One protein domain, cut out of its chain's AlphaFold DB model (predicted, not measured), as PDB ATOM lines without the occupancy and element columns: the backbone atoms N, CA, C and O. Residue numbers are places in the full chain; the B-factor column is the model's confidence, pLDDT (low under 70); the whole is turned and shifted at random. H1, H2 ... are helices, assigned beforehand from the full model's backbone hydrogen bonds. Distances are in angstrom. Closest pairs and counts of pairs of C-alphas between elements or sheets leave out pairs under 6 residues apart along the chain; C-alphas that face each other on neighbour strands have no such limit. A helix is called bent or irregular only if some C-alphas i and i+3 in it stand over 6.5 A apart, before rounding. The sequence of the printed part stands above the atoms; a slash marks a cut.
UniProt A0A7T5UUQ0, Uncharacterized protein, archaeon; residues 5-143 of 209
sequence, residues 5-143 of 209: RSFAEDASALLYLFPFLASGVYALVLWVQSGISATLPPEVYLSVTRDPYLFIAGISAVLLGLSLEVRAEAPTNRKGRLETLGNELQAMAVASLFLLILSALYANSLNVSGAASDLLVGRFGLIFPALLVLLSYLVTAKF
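AT A GLANCE: This is residues 5 to 143 of the 209 residues of an uncharacterized protein of archaeon (UniProt A0A7T5UUQ0). What does the model look like? It is a long body of mostly aligned helices: H3, H4 and H6 make an up-and-down bundle, and the bent helix H1 packs on it through H3 with both its arms. Two short helices sit towards one end, H2 between arm H1b and the end of H4, and H5 steeply across the end of H4. What is it made of? The printed part has 139 residues with six named helices, H1 to H6 in order, and no named strand; its class is all helix. It is compact, with a radius of gyration of the C-alphas of 16.7 A and spans of 53 by 27 by 21 A.

HOW THE PARTS SIT: How does the first helix run? H1, residues 5 to 33, was assigned as one helix by its hydrogen bonds but is bent, C-alphas 16 and 19 being 6.9 A apart. Its arms H1a, residues 5 to 16, and H1b, residues 19 to 33, stand at a steep tilt of 44 degrees. What do these arms touch? H1a touches H3, residues 52 to 72, opposite ways at a shallow tilt of 20 degrees, with the C-alphas of Ser 12 and Gly 65 closest at 4.0 A. H1b touches H3 with residues 19 to 23 alone, Pro 19 and Gly 58 having the closest C-alphas at 4.1 A, and forms a helical hairpin with H2, residues 42 to 49, where those of Leu 30 and Val 44 are closest at 6.0 A. Which helix is the hub? H4, residues 78 to 107, touches H2, H3, H5, residues 112 to 121, and H6, residues 124 to 140. With H6 it runs opposite ways at a shallow tilt of 14 degrees, the closest C-alphas being those of Gly 86 and Ser 136 at 4.1 A; with H5 the tilt is steep, 54 degrees, and those of Ala 104 and Ala 115 are closest at 4.9 A. What of the backbones? Every O i to N i+4 pair is within hydrogen-bond range in H1a, H1b, H2, H3, H4 and H5, and 12 of 13 are in H6.

IN THESE COORDINATES: Where do the helices begin and end? C-alpha 5, first of H1a, is at (42.824, 35.145, 31.045), and C-alpha 140, last of H6, at (49.746, 24.572, 13.648). How long are they? From first to last C-alpha H1a spans 16.4 A, H1b 21.2 A, H2 10.5 A, H3 30.1 A, H4 42.0 A, H5 14.1 A and H6 23.9 A.

THE WHOLE: How far does it reach? The two C-alphas farthest apart, those of Gly 35 and Thr 76, are 54.4 A apart. Are there cuts or long links? The printed part has no cut and no long link. Where is confidence low? Residues 140 to 143 are under 70 in pLDDT.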
ATOM      1  N   ARG A   5      42.620  36.462  31.652       73.19
ATOM      2  CA  ARG A   5      42.824  35.145  31.045       73.19
ATOM      3  C   ARG A   5      41.620  34.217  31.216       73.19
ATOM      4  O   ARG A   5      41.192  33.642  30.227       73.19
ATOM      5  N   SER A   6      41.057  34.114  32.425       76.94
ATOM      6  CA  SER A   6      39.897  33.240  32.673       76.94
ATOM      7  C   SER A   6      38.669  33.730  31.909       76.94
ATOM      8  O   SER A   6      37.952  32.943  31.314       76.94
ATOM      9  N   PHE A   7      38.482  35.051  31.829       81.06
ATOM     10  CA  PHE A   7      37.420  35.627  31.007       81.06
ATOM     11  C   PHE A   7      37.587  35.310  29.511       81.06
ATOM     12  O   PHE A   7      36.605  35.023  28.833       81.06
ATOM     13  N   ALA A   8      38.814  35.374  28.983       78.25
ATOM     14  CA  ALA A   8      39.072  35.080  27.576       78.25
ATOM     15  C   ALA A   8      38.826  33.604  27.229       78.25
ATOM     16  O   ALA A   8      38.317  33.338  26.146       78.25
ATOM     17  N   GLU A   9      39.151  32.690  28.144       82.31
ATOM     18  CA  GLU A   9      38.922  31.245  28.021       82.31
ATOM     19  C   GLU A   9      37.425  30.892  28.065       82.31
ATOM     20  O   GLU A   9      36.923  30.170  27.206       82.31
ATOM     21  N   ASP A  10      36.671  31.482  28.996       85.44
ATOM     22  CA  ASP A  10      35.218  31.284  29.063       85.44
ATOM     23  C   ASP A  10      34.518  31.842  27.808       85.44
ATOM     24  O   ASP A  10      33.610  31.226  27.238       85.44
ATOM     25  N   ALA A  11      34.955  33.018  27.342       85.75
ATOM     26  CA  ALA A  11      34.406  33.653  26.150       85.75
ATOM     27  C   ALA A  11      34.749  32.883  24.865       85.75
ATOM     28  O   ALA A  11      33.884  32.735  23.999       85.75
ATOM     29  N   SER A  12      35.983  32.384  24.721       83.12
ATOM     30  CA  SER A  12      36.381  31.581  23.561       83.12
ATOM     31  C   SER A  12      35.630  30.257  23.512       83.12
ATOM     32  O   SER A  12      35.129  29.899  22.448       83.12
ATOM     33  N   ALA A  13      35.443  29.590  24.654       87.25
ATOM     34  CA  ALA A  13      34.657  28.363  24.744       87.25
ATOM     35  C   ALA A  13      33.215  28.567  24.246       87.25
ATOM     36  O   ALA A  13      32.716  27.788  23.428       87.25
ATOM     37  N   LEU A  14      32.557  29.656  24.663       89.06
ATOM     38  CA  LEU A  14      31.218  30.004  24.170       89.06
ATOM     39  C   LEU A  14      31.212  30.293  22.663       89.06
ATOM     40  O   LEU A  14      30.302  29.862  21.953       89.06
ATOM     41  N   LEU A  15      32.235  30.985  22.158       85.25
ATOM     42  CA  LEU A  15      32.377  31.283  20.732       85.25
ATOM     43  C   LEU A  15      32.623  30.026  19.885       85.25
ATOM     44  O   LEU A  15      32.125  29.942  18.763       85.25
ATOM     45  N   TYR A  16      33.327  29.026  20.412       90.62
ATOM     46  CA  TYR A  16      33.510  27.740  19.741       90.62
ATOM     47  C   TYR A  16      32.244  26.885  19.719       90.62
ATOM     48  O   TYR A  16      32.004  26.161  18.753       90.62
ATOM     49  N   LEU A  17      31.398  26.998  20.745       92.38
ATOM     50  CA  LEU A  17      30.097  26.329  20.784       92.38
ATOM     51  C   LEU A  17      29.047  27.011  19.900       92.38
ATOM     52  O   LEU A  17      28.116  26.354  19.429       92.38
ATOM     53  N   PHE A  18      29.199  28.311  19.649       92.56
ATOM     54  CA  PHE A  18      28.260  29.119  18.875       92.56
ATOM     55  C   PHE A  18      27.783  28.488  17.552       92.56
ATOM     56  O   PHE A  18      26.568  28.412  17.376       92.56
ATOM     57  N   PRO A  19      28.642  28.007  16.625       91.06
ATOM     58  CA  PRO A  19      28.178  27.404  15.369       91.06
ATOM     59  C   PRO A  19      27.201  26.238  15.577       91.06
ATOM     60  O   PRO A  19      26.252  26.087  14.805       91.06
ATOM     61  N   PHE A  20      27.385  25.445  16.634       93.69
ATOM     62  CA  PHE A  20      26.512  24.320  16.967       93.69
ATOM     63  C   PHE A  20      25.213  24.791  17.616       93.69
ATOM     64  O   PHE A  20      24.132  24.361  17.216       93.69
ATOM     65  N   LEU A  21      25.309  25.712  18.579       93.81
ATOM     66  CA  LEU A  21      24.149  26.263  19.278       93.81
ATOM     67  C   LEU A  21      23.242  27.049  18.329       93.81
ATOM     68  O   LEU A  21      22.039  26.819  18.311       93.81
ATOM     69  N   ALA A  22      23.810  27.934  17.509       92.88
ATOM     70  CA  ALA A  22      23.059  28.731  16.546       92.88
ATOM     71  C   ALA A  22      22.337  27.837  15.531       92.88
ATOM     72  O   ALA A  22      21.139  28.006  15.307       92.88
ATOM     73  N   SER A  23      23.036  26.837  14.981       93.00
ATOM     74  CA  SER A  23      22.442  25.881  14.039       93.00
ATOM     75  C   SER A  23      21.346  25.036  14.691       93.00
ATOM     76  O   SER A  23      20.278  24.866  14.110       93.00
ATOM     77  N   GLY A  24      21.578  24.536  15.909       92.56
ATOM     78  CA  GLY A  24      20.617  23.718  16.647       92.56
ATOM     79  C   GLY A  24      19.363  24.493  17.051       92.56
ATOM     80  O   GLY A  24      18.253  24.029  16.813       92.56
ATOM     81  N   VAL A  25      19.522  25.701  17.598       94.50
ATOM     82  CA  VAL A  25      18.396  26.576  17.952       94.50
ATOM     83  C   VAL A  25      17.609  26.959  16.703       94.50
ATOM     84  O   VAL A  25      16.384  26.866  16.715       94.50
ATOM     85  N   TYR A  26      18.282  27.330  15.611       94.06
ATOM     86  CA  TYR A  26      17.598  27.658  14.363       94.06
ATOM     87  C   TYR A  26      16.825  26.461  13.798       94.06
ATOM     88  O   TYR A  26      15.655  26.601  13.443       94.06
ATOM     89  N   ALA A  27      17.432  25.270  13.798       92.88
ATOM     90  CA  ALA A  27      16.767  24.038  13.390       92.88
ATOM     91  C   ALA A  27      15.517  23.756  14.238       92.88
ATOM     92  O   ALA A  27      14.463  23.456  13.688       92.88
ATOM     93  N   LEU A  28      15.608  23.896  15.565       92.81
ATOM     94  CA  LEU A  28      14.474  23.700  16.472       92.81
ATOM     95  C   LEU A  28      13.346  24.699  16.204       92.81
ATOM     96  O   LEU A  28      12.186  24.300  16.143       92.81
ATOM     97  N   VAL A  29      13.669  25.979  16.005       93.44
ATOM     98  CA  VAL A  29      12.672  27.012  15.685       93.44
ATOM     99  C   VAL A  29      11.942  26.670  14.387       93.44
ATOM    100  O   VAL A  29      10.711  26.669  14.363       93.44
ATOM    101  N   LEU A  30      12.680  26.325  13.329       92.38
ATOM    102  CA  LEU A  30      12.095  25.935  12.046       92.38
ATOM    103  C   LEU A  30      11.256  24.660  12.154       92.38
ATOM    104  O   LEU A  30      10.193  24.561  11.542       92.38
ATOM    105  N   TRP A  31      11.705  23.691  12.949       92.25
ATOM    106  CA  TRP A  31      10.983  22.441  13.150       92.25
ATOM    107  C   TRP A  31       9.658  22.658  13.878       92.25
ATOM    108  O   TRP A  31       8.628  22.159  13.432       92.25
ATOM    109  N   VAL A  32       9.654  23.473  14.938       91.12
ATOM    110  CA  VAL A  32       8.426  23.854  15.651       91.12
ATOM    111  C   VAL A  32       7.456  24.578  14.716       91.12
ATOM    112  O   VAL A  32       6.266  24.269  14.713       91.12
ATOM    113  N   GLN A  33       7.953  25.499  13.884       89.19
ATOM    114  CA  GLN A  33       7.133  26.231  12.909       89.19
ATOM    115  C   GLN A  33       6.563  25.338  11.802       89.19
ATOM    116  O   GLN A  33       5.482  25.618  11.289       89.19
ATOM    117  N   SER A  34       7.260  24.255  11.456       83.25
ATOM    118  CA  SER A  34       6.829  23.291  10.437       83.25
ATOM    119  C   SER A  34       5.805  22.271  10.960       83.25
ATOM    120  O   SER A  34       5.304  21.460  10.187       83.25
ATOM    121  N   GLY A  35       5.479  22.321  12.257       83.12
ATOM    122  CA  GLY A  35       4.695  21.305  12.953       83.12
ATOM    123  C   GLY A  35       5.597  20.170  13.433       83.12
ATOM    124  O   GLY A  35       6.203  19.466  12.630       83.12
ATOM    125  N   ILE A  36       5.697  20.000  14.757       78.31
ATOM    126  CA  ILE A  36       6.574  18.994  15.370       78.31
ATOM    127  C   ILE A  36       6.192  17.601  14.852       78.31
ATOM    128  O   ILE A  36       5.083  17.115  15.075       78.31
ATOM    129  N   SER A  37       7.137  16.965  14.172       81.38
ATOM    130  CA  SER A  37       7.030  15.630  13.582       81.38
ATOM    131  C   SER A  37       7.972  14.646  14.282       81.38
ATOM    132  O   SER A  37       8.879  15.047  15.001       81.38
ATOM    133  N   ALA A  38       7.779  13.339  14.076       78.56
ATOM    134  CA  ALA A  38       8.650  12.305  14.656       78.56
ATOM    135  C   ALA A  38      10.050  12.245  14.009       78.56
ATOM    136  O   ALA A  38      10.983  11.688  14.589       78.56
ATOM    137  N   THR A  39      10.192  12.809  12.811       81.44
ATOM    138  CA  THR A  39      11.447  12.942  12.064       81.44
ATOM    139  C   THR A  39      11.702  14.410  11.761       81.44
ATOM    140  O   THR A  39      10.755  15.185  11.610       81.44
ATOM    141  N   LEU A  40      12.970  14.807  11.666       82.44
ATOM    142  CA  LEU A  40      13.323  16.147  11.206       82.44
ATOM    143  C   LEU A  40      12.886  16.300   9.736       82.44
ATOM    144  O   LEU A  40      13.216  15.435   8.932       82.44
ATOM    145  N   PRO A  41      12.168  17.358   9.338       87.88
ATOM    146  CA  PRO A  41      11.871  17.565   7.926       87.88
ATOM    147  C   PRO A  41      13.163  17.851   7.129       87.88
ATOM    148  O   PRO A  41      13.979  18.662   7.592       87.88
ATOM    149  N   PRO A  42      13.366  17.251   5.937       88.56
ATOM    150  CA  PRO A  42      14.495  17.561   5.048       88.56
ATOM    151  C   PRO A  42      14.678  19.061   4.796       88.56
ATOM    152  O   PRO A  42      15.792  19.579   4.764       88.56
ATOM    153  N   GLU A  43      13.576  19.794   4.699       90.38
ATOM    154  CA  GLU A  43      13.536  21.232   4.471       90.38
ATOM    155  C   GLU A  43      14.155  22.011   5.631       90.38
ATOM    156  O   GLU A  43      14.834  23.009   5.394       90.38
ATOM    157  N   VAL A  44      13.987  21.550   6.876       92.38
ATOM    158  CA  VAL A  44      14.621  22.165   8.052       92.38
ATOM    159  C   VAL A  44      16.130  21.954   7.995       92.38
ATOM    160  O   VAL A  44      16.893  22.911   8.139       92.38
ATOM    161  N   TYR A  45      16.568  20.724   7.710       92.19
ATOM    162  CA  TYR A  45      17.986  20.406   7.533       92.19
ATOM    163  C   TYR A  45      18.624  21.270   6.435       92.19
ATOM    164  O   TYR A  45      19.664  21.901   6.646       92.19
ATOM    165  N   LEU A  46      17.980  21.350   5.270       92.38
ATOM    166  CA  LEU A  46      18.467  22.135   4.140       92.38
ATOM    167  C   LEU A  46      18.427  23.639   4.411       92.38
ATOM    168  O   LEU A  46      19.308  24.350   3.936       92.38
ATOM    169  N   SER A  47      17.449  24.129   5.172       92.00
ATOM    170  CA  SER A  47      17.366  25.546   5.541       92.00
ATOM    171  C   SER A  47      18.535  25.959   6.427       92.00
ATOM    172  O   SER A  47      19.141  26.992   6.177       92.00
ATOM    173  N   VAL A  48      18.916  25.128   7.401       92.94
ATOM    174  CA  VAL A  48      20.059  25.397   8.289       92.94
ATOM    175  C   VAL A  48      21.379  25.278   7.524       92.94
ATOM    176  O   VAL A  48      22.231  26.159   7.589       92.94
ATOM    177  N   THR A  49      21.557  24.196   6.762       91.88
ATOM    178  CA  THR A  49      22.835  23.894   6.098       91.88
ATOM    179  C   THR A  49      23.099  24.759   4.867       91.88
ATOM    180  O   THR A  49      24.253  25.004   4.527       91.88
ATOM    181  N   ARG A  50      22.066  25.292   4.204       91.50
ATOM    182  CA  ARG A  50      22.235  26.221   3.074       91.50
ATOM    183  C   ARG A  50      22.263  27.692   3.477       91.50
ATOM    184  O   ARG A  50      22.469  28.517   2.581       91.50
ATOM    185  N   ASP A  51      22.077  28.026   4.754       88.38
ATOM    186  CA  ASP A  51      22.057  29.411   5.218       88.38
ATOM    187  C   ASP A  51      23.483  30.010   5.244       88.38
ATOM    188  O   ASP A  51      24.329  29.599   6.046       88.38
ATOM    189  N   PRO A  52      23.783  30.999   4.376       86.69
ATOM    190  CA  PRO A  52      25.092  31.638   4.355       86.69
ATOM    191  C   PRO A  52      25.359  32.494   5.600       86.69
ATOM    192  O   PRO A  52      26.519  32.665   5.973       86.69
ATOM    193  N   TYR A  53      24.328  33.044   6.241       88.19
ATOM    194  CA  TYR A  53      24.475  33.907   7.407       88.19
ATOM    195  C   TYR A  53      24.865  33.099   8.637       88.19
ATOM    196  O   TYR A  53      25.806  33.484   9.330       88.19
ATOM    197  N   LEU A  54      24.220  31.950   8.864       85.56
ATOM    198  CA  LEU A  54      24.612  31.029   9.935       85.56
ATOM    199  C   LEU A  54      26.036  30.516   9.750       85.56
ATOM    200  O   LEU A  54      26.817  30.502  10.700       85.56
ATOM    201  N   PHE A  55      26.399  30.165   8.518       87.94
ATOM    202  CA  PHE A  55      27.754  29.744   8.190       87.94
ATOM    203  C   PHE A  55      28.797  30.835   8.491       87.94
ATOM    204  O   PHE A  55      29.790  30.574   9.176       87.94
ATOM    205  N   ILE A  56      28.568  32.068   8.020       81.31
ATOM    206  CA  ILE A  56      29.476  33.202   8.257       81.31
ATOM    207  C   ILE A  56      29.567  33.513   9.751       81.31
ATOM    208  O   ILE A  56      30.671  33.716  10.258       81.31
ATOM    209  N   ALA A  57      28.439  33.535  10.461       79.75
ATOM    210  CA  ALA A  57      28.409  33.788  11.896       79.75
ATOM    211  C   ALA A  57      29.179  32.704  12.669       79.75
ATOM    212  O   ALA A  57      29.988  33.032  13.535       79.75
ATOM    213  N   GLY A  58      29.005  31.432  12.298       85.75
ATOM    214  CA  GLY A  58      29.717  30.297  12.882       85.75
ATOM    215  C   GLY A  58      31.232  30.376  12.704       85.75
ATOM    216  O   GLY A  58      31.971  30.311  13.684       85.75
ATOM    217  N   ILE A  59      31.715  30.580  11.472       86.00
ATOM    218  CA  ILE A  59      33.157  30.740  11.208       86.00
ATOM    219  C   ILE A  59      33.715  31.983  11.907       86.00
ATOM    220  O   ILE A  59      34.806  31.935  12.473       86.00
ATOM    221  N   SER A  60      32.970  33.090  11.907       75.00
ATOM    222  CA  SER A  60      33.399  34.321  12.575       75.00
ATOM    223  C   SER A  60      33.552  34.114  14.079       75.00
ATOM    224  O   SER A  60      34.544  34.560  14.650       75.00
ATOM    225  N   ALA A  61      32.623  33.395  14.713       81.50
ATOM    226  CA  ALA A  61      32.714  33.062  16.129       81.50
ATOM    227  C   ALA A  61      33.977  32.242  16.427       81.50
ATOM    228  O   ALA A  61      34.752  32.619  17.303       81.50
ATOM    229  N   VAL A  62      34.265  31.208  15.629       87.75
ATOM    230  CA  VAL A  62      35.489  30.403  15.780       87.75
ATOM    231  C   VAL A  62      36.755  31.256  15.624       87.75
ATOM    232  O   VAL A  62      37.675  31.152  16.435       87.75
ATOM    233  N   LEU A  63      36.810  32.145  14.628       81.56
ATOM    234  CA  LEU A  63      37.960  33.036  14.419       81.56
ATOM    235  C   LEU A  63      38.147  34.039  15.566       81.56
ATOM    236  O   LEU A  63      39.285  34.337  15.946       81.56
ATOM    237  N   LEU A  64      37.053  34.560  16.123       74.75
ATOM    238  CA  LEU A  64      37.090  35.437  17.291       74.75
ATOM    239  C   LEU A  64      37.564  34.681  18.533       74.75
ATOM    240  O   LEU A  64      38.454  35.181  19.217       74.75
ATOM    241  N   GLY A  65      37.049  33.470  18.777       77.88
ATOM    242  CA  GLY A  65      37.487  32.613  19.881       77.88
ATOM    243  C   GLY A  65      38.986  32.326  19.800       77.88
ATOM    244  O   GLY A  65      39.726  32.610  20.738       77.88
ATOM    245  N   LEU A  66      39.459  31.921  18.617       82.81
ATOM    246  CA  LEU A  66      40.881  31.700  18.341       82.81
ATOM    247  C   LEU A  66      41.723  32.955  18.601       82.81
ATOM    248  O   LEU A  66      42.787  32.894  19.216       82.81
ATOM    249  N   SER A  67      41.243  34.114  18.153       78.31
ATOM    250  CA  SER A  67      41.947  35.382  18.342       78.31
ATOM    251  C   SER A  67      42.033  35.789  19.813       78.31
ATOM    252  O   SER A  67      43.057  36.338  20.225       78.31
ATOM    253  N   LEU A  68      40.980  35.547  20.598       75.00
ATOM    254  CA  LEU A  68      40.952  35.852  22.026       75.00
ATOM    255  C   LEU A  68      41.950  34.988  22.793       75.00
ATOM    256  O   LEU A  68      42.766  35.533  23.534       75.00
ATOM    257  N   GLU A  69      41.961  33.678  22.552       80.88
ATOM    258  CA  GLU A  69      42.869  32.774  23.257       80.88
ATOM    259  C   GLU A  69      44.337  33.040  22.943       80.88
ATOM    260  O   GLU A  69      45.169  33.134  23.845       80.88
ATOM    261  N   VAL A  70      44.671  33.238  21.664       80.38
ATOM    262  CA  VAL A  70      46.057  33.513  21.260       80.38
ATOM    263  C   VAL A  70      46.556  34.839  21.847       80.38
ATOM    264  O   VAL A  70      47.738  34.970  22.177       80.38
ATOM    265  N   ARG A  71      45.673  35.837  21.990       74.50
ATOM    266  CA  ARG A  71      46.012  37.135  22.596       74.50
ATOM    267  C   ARG A  71      46.135  37.059  24.115       74.50
ATOM    268  O   ARG A  71      47.005  37.739  24.657       74.50
ATOM    269  N   ALA A  72      45.290  36.265  24.771       79.00
ATOM    270  CA  ALA A  72      45.298  36.082  26.218       79.00
ATOM    271  C   ALA A  72      46.511  35.276  26.712       79.00
ATOM    272  O   ALA A  72      46.930  35.439  27.858       79.00
ATOM    273  N   GLU A  73      47.103  34.440  25.855       82.81
ATOM    274  CA  GLU A  73      48.259  33.619  26.210       82.81
ATOM    275  C   GLU A  73      49.590  34.399  26.166       82.81
ATOM    276  O   GLU A  73      49.857  35.220  25.271       82.81
ATOM    277  N   ALA A  74      50.469  34.096  27.130       79.75
ATOM    278  CA  ALA A  74      51.789  34.709  27.236       79.75
ATOM    279  C   ALA A  74      52.670  34.347  26.021       79.75
ATOM    280  O   ALA A  74      52.644  33.197  25.574       79.75
ATOM    281  N   PRO A  75      53.508  35.269  25.499       76.44
ATOM    282  CA  PRO A  75      54.295  35.039  24.282       76.44
ATOM    283  C   PRO A  75      55.150  33.764  24.289       76.44
ATOM    284  O   PRO A  75      55.316  33.140  23.243       76.44
ATOM    285  N   THR A  76      55.652  33.358  25.458       77.88
ATOM    286  CA  THR A  76      56.470  32.150  25.654       77.88
ATOM    287  C   THR A  76      55.687  30.851  25.465       77.88
ATOM    288  O   THR A  76      56.259  29.859  25.024       77.88
ATOM    289  N   ASN A  77      54.379  30.864  25.734       83.19
ATOM    290  CA  ASN A  77      53.513  29.681  25.708       83.19
ATOM    291  C   ASN A  77      52.653  29.595  24.439       83.19
ATOM    292  O   ASN A  77      52.056  28.553  24.165       83.19
ATOM    293  N   ARG A  78      52.606  30.664  23.631       79.00
ATOM    294  CA  ARG A  78      51.748  30.746  22.436       79.00
ATOM    295  C   ARG A  78      51.946  29.591  21.466       79.00
ATOM    296  O   ARG A  78      50.966  29.101  20.928       79.00
ATOM    297  N   LYS A  79      53.183  29.135  21.251       76.94
ATOM    298  CA  LYS A  79      53.450  28.020  20.325       76.94
ATOM    299  C   LYS A  79      52.757  26.728  20.764       76.94
ATOM    300  O   LYS A  79      52.057  26.133  19.958       76.94
ATOM    301  N   GLY A  80      52.893  26.351  22.037       81.44
ATOM    302  CA  GLY A  80      52.204  25.177  22.581       81.44
ATOM    303  C   GLY A  80      50.682  25.333  22.535       81.44
ATOM    304  O   GLY A  80      49.982  24.398  22.163       81.44
ATOM    305  N   ARG A  81      50.161  26.540  22.809       84.12
ATOM    306  CA  ARG A  81      48.714  26.801  22.726       84.12
ATOM    307  C   ARG A  81      48.169  26.685  21.302       84.12
ATOM    308  O   ARG A  81      47.080  26.154  21.130       84.12
ATOM    309  N   LEU A  82      48.912  27.139  20.291       82.06
ATOM    310  CA  LEU A  82      48.522  26.983  18.884       82.06
ATOM    311  C   LEU A  82      48.432  25.500  18.487       82.06
ATOM    312  O   LEU A  82      47.507  25.120  17.779       82.06
ATOM    313  N   GLU A  83      49.334  24.650  18.982       82.69
ATOM    314  CA  GLU A  83      49.252  23.200  18.752       82.69
ATOM    315  C   GLU A  83      48.001  22.584  19.395       82.69
ATOM    316  O   GLU A  83      47.292  21.813  18.744       82.69
ATOM    317  N   THR A  84      47.669  22.972  20.631       85.75
ATOM    318  CA  THR A  84      46.421  22.548  21.291       85.75
ATOM    319  C   THR A  84      45.186  23.002  20.511       85.75
ATOM    320  O   THR A  84      44.326  22.183  20.196       85.75
ATOM    321  N   LEU A  85      45.142  24.277  20.119       85.62
ATOM    322  CA  LEU A  85      44.066  24.867  19.321       85.62
ATOM    323  C   LEU A  85      43.887  24.165  17.972       85.62
ATOM    324  O   LEU A  85      42.765  23.942  17.526       85.62
ATOM    325  N   GLY A  86      44.986  23.778  17.322       80.69
ATOM    326  CA  GLY A  86      44.945  22.990  16.097       80.69
ATOM    327  C   GLY A  86      44.213  21.657  16.289       80.69
ATOM    328  O   GLY A  86      43.364  21.300  15.468       80.69
ATOM    329  N   ASN A  87      44.490  20.945  17.382       83.69
ATOM    330  CA  ASN A  87      43.815  19.684  17.700       83.69
ATOM    331  C   ASN A  87      42.337  19.896  18.063       83.69
ATOM    332  O   ASN A  87      41.482  19.132  17.618       83.69
ATOM    333  N   GLU A  88      42.017  20.950  18.815       87.38
ATOM    334  CA  GLU A  88      40.634  21.306  19.161       87.38
ATOM    335  C   GLU A  88      39.804  21.634  17.912       87.38
ATOM    336  O   GLU A  88      38.696  21.122  17.753       87.38
ATOM    337  N   LEU A  89      40.360  22.399  16.965       86.38
ATOM    338  CA  LEU A  89      39.713  22.687  15.681       86.38
ATOM    339  C   LEU A  89      39.476  21.418  14.845       86.38
ATOM    340  O   LEU A  89      38.432  21.299  14.204       86.38
ATOM    341  N   GLN A  90      40.400  20.450  14.867       83.50
ATOM    342  CA  GLN A  90      40.186  19.142  14.226       83.50
ATOM    343  C   GLN A  90      39.071  18.352  14.907       83.50
ATOM    344  O   GLN A  90      38.214  17.798  14.219       83.50
ATOM    345  N   ALA A  91      39.037  18.331  16.240       85.31
ATOM    346  CA  ALA A  91      37.966  17.681  16.986       85.31
ATOM    347  C   ALA A  91      36.599  18.312  16.665       85.31
ATOM    348  O   ALA A  91      35.640  17.589  16.398       85.31
ATOM    349  N   MET A  92      36.520  19.646  16.591       87.88
ATOM    350  CA  MET A  92      35.309  20.362  16.168       87.88
ATOM    351  C   MET A  92      34.924  20.035  14.724       87.88
ATOM    352  O   MET A  92      33.743  19.848  14.436       87.88
ATOM    353  N   ALA A  93      35.897  19.917  13.814       84.31
ATOM    354  CA  ALA A  93      35.636  19.513  12.437       84.31
ATOM    355  C   ALA A  93      35.006  18.116  12.381       84.31
ATOM    356  O   ALA A  93      33.952  17.946  11.770       84.31
ATOM    357  N   VAL A  94      35.594  17.139  13.078       85.31
ATOM    358  CA  VAL A  94      35.069  15.768  13.156       85.31
ATOM    359  C   VAL A  94      33.675  15.750  13.783       85.31
ATOM    360  O   VAL A  94      32.765  15.146  13.219       85.31
ATOM    361  N   ALA A  95      33.477  16.454  14.900       88.50
ATOM    362  CA  ALA A  95      32.180  16.548  15.565       88.50
ATOM    363  C   ALA A  95      31.116  17.180  14.654       88.50
ATOM    364  O   ALA A  95      30.011  16.654  14.540       88.50
ATOM    365  N   SER A  96      31.452  18.268  13.955       89.62
ATOM    366  CA  SER A  96      30.528  18.928  13.026       89.62
ATOM    367  C   SER A  96      30.175  18.049  11.828       89.62
ATOM    368  O   SER A  96      29.005  17.979  11.462       89.62
ATOM    369  N   LEU A  97      31.142  17.315  11.268       88.44
ATOM    370  CA  LEU A  97      30.896  16.357  10.193       88.44
ATOM    371  C   LEU A  97      29.986  15.216  10.664       88.44
ATOM    372  O   LEU A  97      29.050  14.835   9.966       88.44
ATOM    373  N   PHE A  98      30.238  14.693  11.864       91.00
ATOM    374  CA  PHE A  98      29.434  13.627  12.447       91.00
ATOM    375  C   PHE A  98      27.989  14.077  12.686       91.00
ATOM    376  O   PHE A  98      27.056  13.406  12.248       91.00
ATOM    377  N   LEU A  99      27.799  15.249  13.300       91.31
ATOM    378  CA  LEU A  99      26.474  15.839  13.502       91.31
ATOM    379  C   LEU A  99      25.762  16.086  12.172       91.31
ATOM    380  O   LEU A  99      24.596  15.734  12.041       91.31
ATOM    381  N   LEU A 100      26.465  16.612  11.168       91.06
ATOM    382  CA  LEU A 100      25.909  16.845   9.839       91.06
ATOM    383  C   LEU A 100      25.365  15.555   9.204       91.06
ATOM    384  O   LEU A 100      24.256  15.562   8.669       91.06
ATOM    385  N   ILE A 101      26.130  14.460   9.269       90.56
ATOM    386  CA  ILE A 101      25.731  13.153   8.726       90.56
ATOM    387  C   ILE A 101      24.531  12.599   9.496       90.56
ATOM    388  O   ILE A 101      23.557  12.169   8.877       90.56
ATOM    389  N   LEU A 102      24.569  12.637  10.832       92.19
ATOM    390  CA  LEU A 102      23.457  12.165  11.658       92.19
ATOM    391  C   LEU A 102      22.175  12.957  11.394       92.19
ATOM    392  O   LEU A 102      21.113  12.360  11.240       92.19
ATOM    393  N   SER A 103      22.267  14.284  11.296       90.56
ATOM    394  CA  SER A 103      21.119  15.136  10.987       90.56
ATOM    395  C   SER A 103      20.562  14.865   9.590       90.56
ATOM    396  O   SER A 103      19.346  14.805   9.444       90.56
ATOM    397  N   ALA A 104      21.414  14.637   8.584       91.06
ATOM    398  CA  ALA A 104      20.973  14.298   7.229       91.06
ATOM    399  C   ALA A 104      20.252  12.942   7.179       91.06
ATOM    400  O   ALA A 104      19.191  12.820   6.564       91.06
ATOM    401  N   LEU A 105      20.802  11.929   7.860       92.19
ATOM    402  CA  LEU A 105      20.187  10.606   7.979       92.19
ATOM    403  C   LEU A 105      18.843  10.685   8.698       92.19
ATOM    404  O   LEU A 105      17.864  10.108   8.232       92.19
ATOM    405  N   TYR A 106      18.786  11.411   9.814       91.56
ATOM    406  CA  TYR A 106      17.554  11.583  10.573       91.56
ATOM    407  C   TYR A 106      16.491  12.343   9.773       91.56
ATOM    408  O   TYR A 106      15.321  11.964   9.810       91.56
ATOM    409  N   ALA A 107      16.900  13.348   8.991       90.25
ATOM    410  CA  ALA A 107      15.990  14.091   8.130       90.25
ATOM    411  C   ALA A 107      15.372  13.228   7.018       90.25
ATOM    412  O   ALA A 107      14.232  13.426   6.611       90.25
ATOM    413  N   ASN A 108      16.115  12.220   6.565       90.44
ATOM    414  CA  ASN A 108      15.714  11.314   5.495       90.44
ATOM    415  C   ASN A 108      15.148   9.981   6.007       90.44
ATOM    416  O   ASN A 108      15.124   9.002   5.260       90.44
ATOM    417  N   SER A 109      14.722   9.896   7.274       90.19
ATOM    418  CA  SER A 109      14.198   8.654   7.869       90.19
ATOM    419  C   SER A 109      15.146   7.456   7.683       90.19
ATOM    420  O   SER A 109      14.710   6.342   7.402       90.19
ATOM    421  N   LEU A 110      16.457   7.695   7.811       88.81
ATOM    422  CA  LEU A 110      17.553   6.737   7.605       88.81
ATOM    423  C   LEU A 110      17.749   6.258   6.153       88.81
ATOM    424  O   LEU A 110      18.510   5.320   5.906       88.81
ATOM    425  N   ASN A 111      17.137   6.922   5.167       91.56
ATOM    426  CA  ASN A 111      17.431   6.683   3.757       91.56
ATOM    427  C   ASN A 111      18.810   7.262   3.390       91.56
ATOM    428  O   ASN A 111      18.988   8.476   3.275       91.56
ATOM    429  N   VAL A 112      19.780   6.372   3.165       91.50
ATOM    430  CA  VAL A 112      21.175   6.727   2.846       91.50
ATOM    431  C   VAL A 112      21.288   7.505   1.535       91.50
ATOM    432  O   VAL A 112      22.078   8.442   1.448       91.50
ATOM    433  N   SER A 113      20.496   7.150   0.520       89.69
ATOM    434  CA  SER A 113      20.557   7.822  -0.782       89.69
ATOM    435  C   SER A 113      20.020   9.251  -0.702       89.69
ATOM    436  O   SER A 113      20.616  10.151  -1.291       89.69
ATOM    437  N   GLY A 114      18.921   9.462   0.030       87.38
ATOM    438  CA  GLY A 114      18.371  10.797   0.281       87.38
ATOM    439  C   GLY A 114      19.332  11.652   1.104       87.38
ATOM    440  O   GLY A 114      19.706  12.745   0.687       87.38
ATOM    441  N   ALA A 115      19.858  11.095   2.199       89.50
ATOM    442  CA  ALA A 115      20.821  11.782   3.056       89.50
ATOM    443  C   ALA A 115      22.111  12.176   2.315       89.50
ATOM    444  O   ALA A 115      22.625  13.274   2.515       89.50
ATOM    445  N   ALA A 116      22.631  11.309   1.439       86.38
ATOM    446  CA  ALA A 116      23.806  11.616   0.625       86.38
ATOM    447  C   ALA A 116      23.544  12.778  -0.347       86.38
ATOM    448  O   ALA A 116      24.394  13.655  -0.497       86.38
ATOM    449  N   SER A 117      22.362  12.809  -0.971       88.00
ATOM    450  CA  SER A 117      21.942  13.934  -1.810       88.00
ATOM    451  C   SER A 117      21.860  15.223  -0.991       88.00
ATOM    452  O   SER A 117      22.470  16.230  -1.355       88.00
ATOM    453  N   ASP A 118      21.186  15.183   0.155       87.31
ATOM    454  CA  ASP A 118      20.991  16.356   1.007       87.31
ATOM    455  C   ASP A 118      22.301  16.903   1.579       87.31
ATOM    456  O   ASP A 118      22.469  18.119   1.644       87.31
ATOM    457  N   LEU A 119      23.272  16.044   1.905       86.81
ATOM    458  CA  LEU A 119      24.615  16.457   2.334       86.81
ATOM    459  C   LEU A 119      25.326  17.311   1.278       86.81
ATOM    460  O   LEU A 119      25.883  18.365   1.592       86.81
ATOM    461  N   LEU A 120      25.297  16.872   0.017       85.38
ATOM    462  CA  LEU A 120      25.916  17.601  -1.097       85.38
ATOM    463  C   LEU A 120      25.197  18.926  -1.355       85.38
ATOM    464  O   LEU A 120      25.804  19.963  -1.632       85.38
ATOM    465  N   VAL A 121      23.880  18.886  -1.233       87.88
ATOM    466  CA  VAL A 121      22.993  20.007  -1.492       87.88
ATOM    467  C   VAL A 121      23.046  21.064  -0.376       87.88
ATOM    468  O   VAL A 121      22.900  22.264  -0.646       87.88
ATOM    469  N   GLY A 122      23.298  20.633   0.857       78.62
ATOM    470  CA  GLY A 122      23.487  21.444   2.053       78.62
ATOM    471  C   GLY A 122      24.823  22.185   2.109       78.62
ATOM    472  O   GLY A 122      25.091  22.818   3.115       78.62
ATOM    473  N   ARG A 123      25.664  22.117   1.065       84.12
ATOM    474  CA  ARG A 123      26.937  22.837   0.813       84.12
ATOM    475  C   ARG A 123      27.713  23.416   2.012       84.12
ATOM    476  O   ARG A 123      28.835  22.979   2.248       84.12
ATOM    477  N   PHE A 124      27.189  24.395   2.757       85.25
ATOM    478  CA  PHE A 124      27.896  24.998   3.890       85.25
ATOM    479  C   PHE A 124      28.067  24.031   5.059       85.25
ATOM    480  O   PHE A 124      29.073  24.125   5.759       85.25
ATOM    481  N   GLY A 125      27.173  23.047   5.191       84.38
ATOM    482  CA  GLY A 125      27.344  21.941   6.130       84.38
ATOM    483  C   GLY A 125      28.663  21.187   5.933       84.38
ATOM    484  O   GLY A 125      29.321  20.868   6.915       84.38
ATOM    485  N   LEU A 126      29.095  20.968   4.684       86.62
ATOM    486  CA  LEU A 126      30.368  20.302   4.353       86.62
ATOM    487  C   LEU A 126      31.559  21.269   4.309       86.62
ATOM    488  O   LEU A 126      32.677  20.905   4.671       86.62
ATOM    489  N   ILE A 127      31.336  22.509   3.870       87.06
ATOM    490  CA  ILE A 127      32.401  23.519   3.786       87.06
ATOM    491  C   ILE A 127      32.896  23.905   5.186       87.06
ATOM    492  O   ILE A 127      34.090  24.134   5.363       87.06
ATOM    493  N   PHE A 128      32.011  23.955   6.184       88.88
ATOM    494  CA  PHE A 128      32.367  24.302   7.559       88.88
ATOM    495  C   PHE A 128      33.437  23.377   8.183       88.88
ATOM    496  O   PHE A 128      34.506  23.889   8.524       88.88
ATOM    497  N   PRO A 129      33.251  22.042   8.281       85.06
ATOM    498  CA  PRO A 129      34.287  21.140   8.785       85.06
ATOM    499  C   PRO A 129      35.569  21.203   7.951       85.06
ATOM    500  O   PRO A 129      36.661  21.183   8.513       85.06
ATOM    501  N   ALA A 130      35.465  21.336   6.625       85.25
ATOM    502  CA  ALA A 130      36.637  21.474   5.761       85.25
ATOM    503  C   ALA A 130      37.454  22.739   6.091       85.25
ATOM    504  O   ALA A 130      38.684  22.697   6.131       85.25
ATOM    505  N   LEU A 131      36.779  23.853   6.385       85.62
ATOM    506  CA  LEU A 131      37.424  25.086   6.830       85.62
ATOM    507  C   LEU A 131      38.036  24.963   8.220       85.62
ATOM    508  O   LEU A 131      39.108  25.515   8.436       85.62
ATOM    509  N   LEU A 132      37.402  24.245   9.148       85.12
ATOM    510  CA  LEU A 132      37.983  23.994  10.468       85.12
ATOM    511  C   LEU A 132      39.270  23.166  10.373       85.12
ATOM    512  O   LEU A 132      40.256  23.500  11.026       85.12
ATOM    513  N   VAL A 133      39.300  22.146   9.508       76.94
ATOM    514  CA  VAL A 133      40.527  21.389   9.211       76.94
ATOM    515  C   VAL A 133      41.588  22.304   8.605       76.94
ATOM    516  O   VAL A 133      42.730  22.305   9.059       76.94
ATOM    517  N   LEU A 134      41.225  23.127   7.616       80.50
ATOM    518  CA  LEU A 134      42.153  24.093   7.028       80.50
ATOM    519  C   LEU A 134      42.699  25.062   8.087       80.50
ATOM    520  O   LEU A 134      43.902  25.304   8.132       80.50
ATOM    521  N   LEU A 135      41.834  25.591   8.952       80.75
ATOM    522  CA  LEU A 135      42.211  26.514  10.014       80.75
ATOM    523  C   LEU A 135      43.130  25.838  11.031       80.75
ATOM    524  O   LEU A 135      44.127  26.438  11.414       80.75
ATOM    525  N   SER A 136      42.856  24.584  11.399       79.12
ATOM    526  CA  SER A 136      43.760  23.773  12.218       79.12
ATOM    527  C   SER A 136      45.156  23.731  11.602       79.12
ATOM    528  O   SER A 136      46.118  24.148  12.241       79.12
ATOM    529  N   TYR A 137      45.277  23.351  10.326       76.06
ATOM    530  CA  TYR A 137      46.573  23.343   9.648       76.06
ATOM    531  C   TYR A 137      47.238  24.720   9.617       76.06
ATOM    532  O   TYR A 137      48.443  24.809   9.827       76.06
ATOM    533  N   LEU A 138      46.484  25.795   9.382       78.25
ATOM    534  CA  LEU A 138      47.025  27.158   9.364       78.25
ATOM    535  C   LEU A 138      47.537  27.610  10.739       78.25
ATOM    536  O   LEU A 138      48.503  28.367  10.809       78.25
ATOM    537  N   VAL A 139      46.899  27.164  11.817       76.06
ATOM    538  CA  VAL A 139      47.275  27.499  13.194       76.06
ATOM    539  C   VAL A 139      48.525  26.727  13.625       76.06
ATOM    540  O   VAL A 139      49.404  27.302  14.268       76.06
ATOM    541  N   THR A 140      48.640  25.455  13.237       69.69
ATOM    542  CA  THR A 140      49.746  24.572  13.648       69.69
ATOM    543  C   THR A 140      50.953  24.621  12.711       69.69
ATOM    544  O   THR A 140      52.060  24.230  13.092       69.69
ATOM    545  N   ALA A 141      50.774  25.066  11.466       60.44
ATOM    546  CA  ALA A 141      51.860  25.112  10.501       60.44
ATOM    547  C   ALA A 141      52.962  26.073  10.966       60.44
ATOM    548  O   ALA A 141      52.758  27.272  11.172       60.44
ATOM    549  N   LYS A 142      54.180  25.530  11.076       49.69
ATOM    550  CA  LYS A 142      55.415  26.296  11.264       49.69
ATOM    551  C   LYS A 142      55.719  27.041   9.969       49.69
ATOM    552  O   LYS A 142      56.531  26.606   9.159       49.69
ATOM    553  N   PHE A 143      55.025  28.143   9.740       45.47
ATOM    554  CA  PHE A 143      55.351  29.018   8.633       45.47
ATOM    555  C   PHE A 143      56.629  29.786   8.977       45.47
ATOM    556  O   PHE A 143      56.604  30.746   9.747       45.47
TER     557      PHE A 143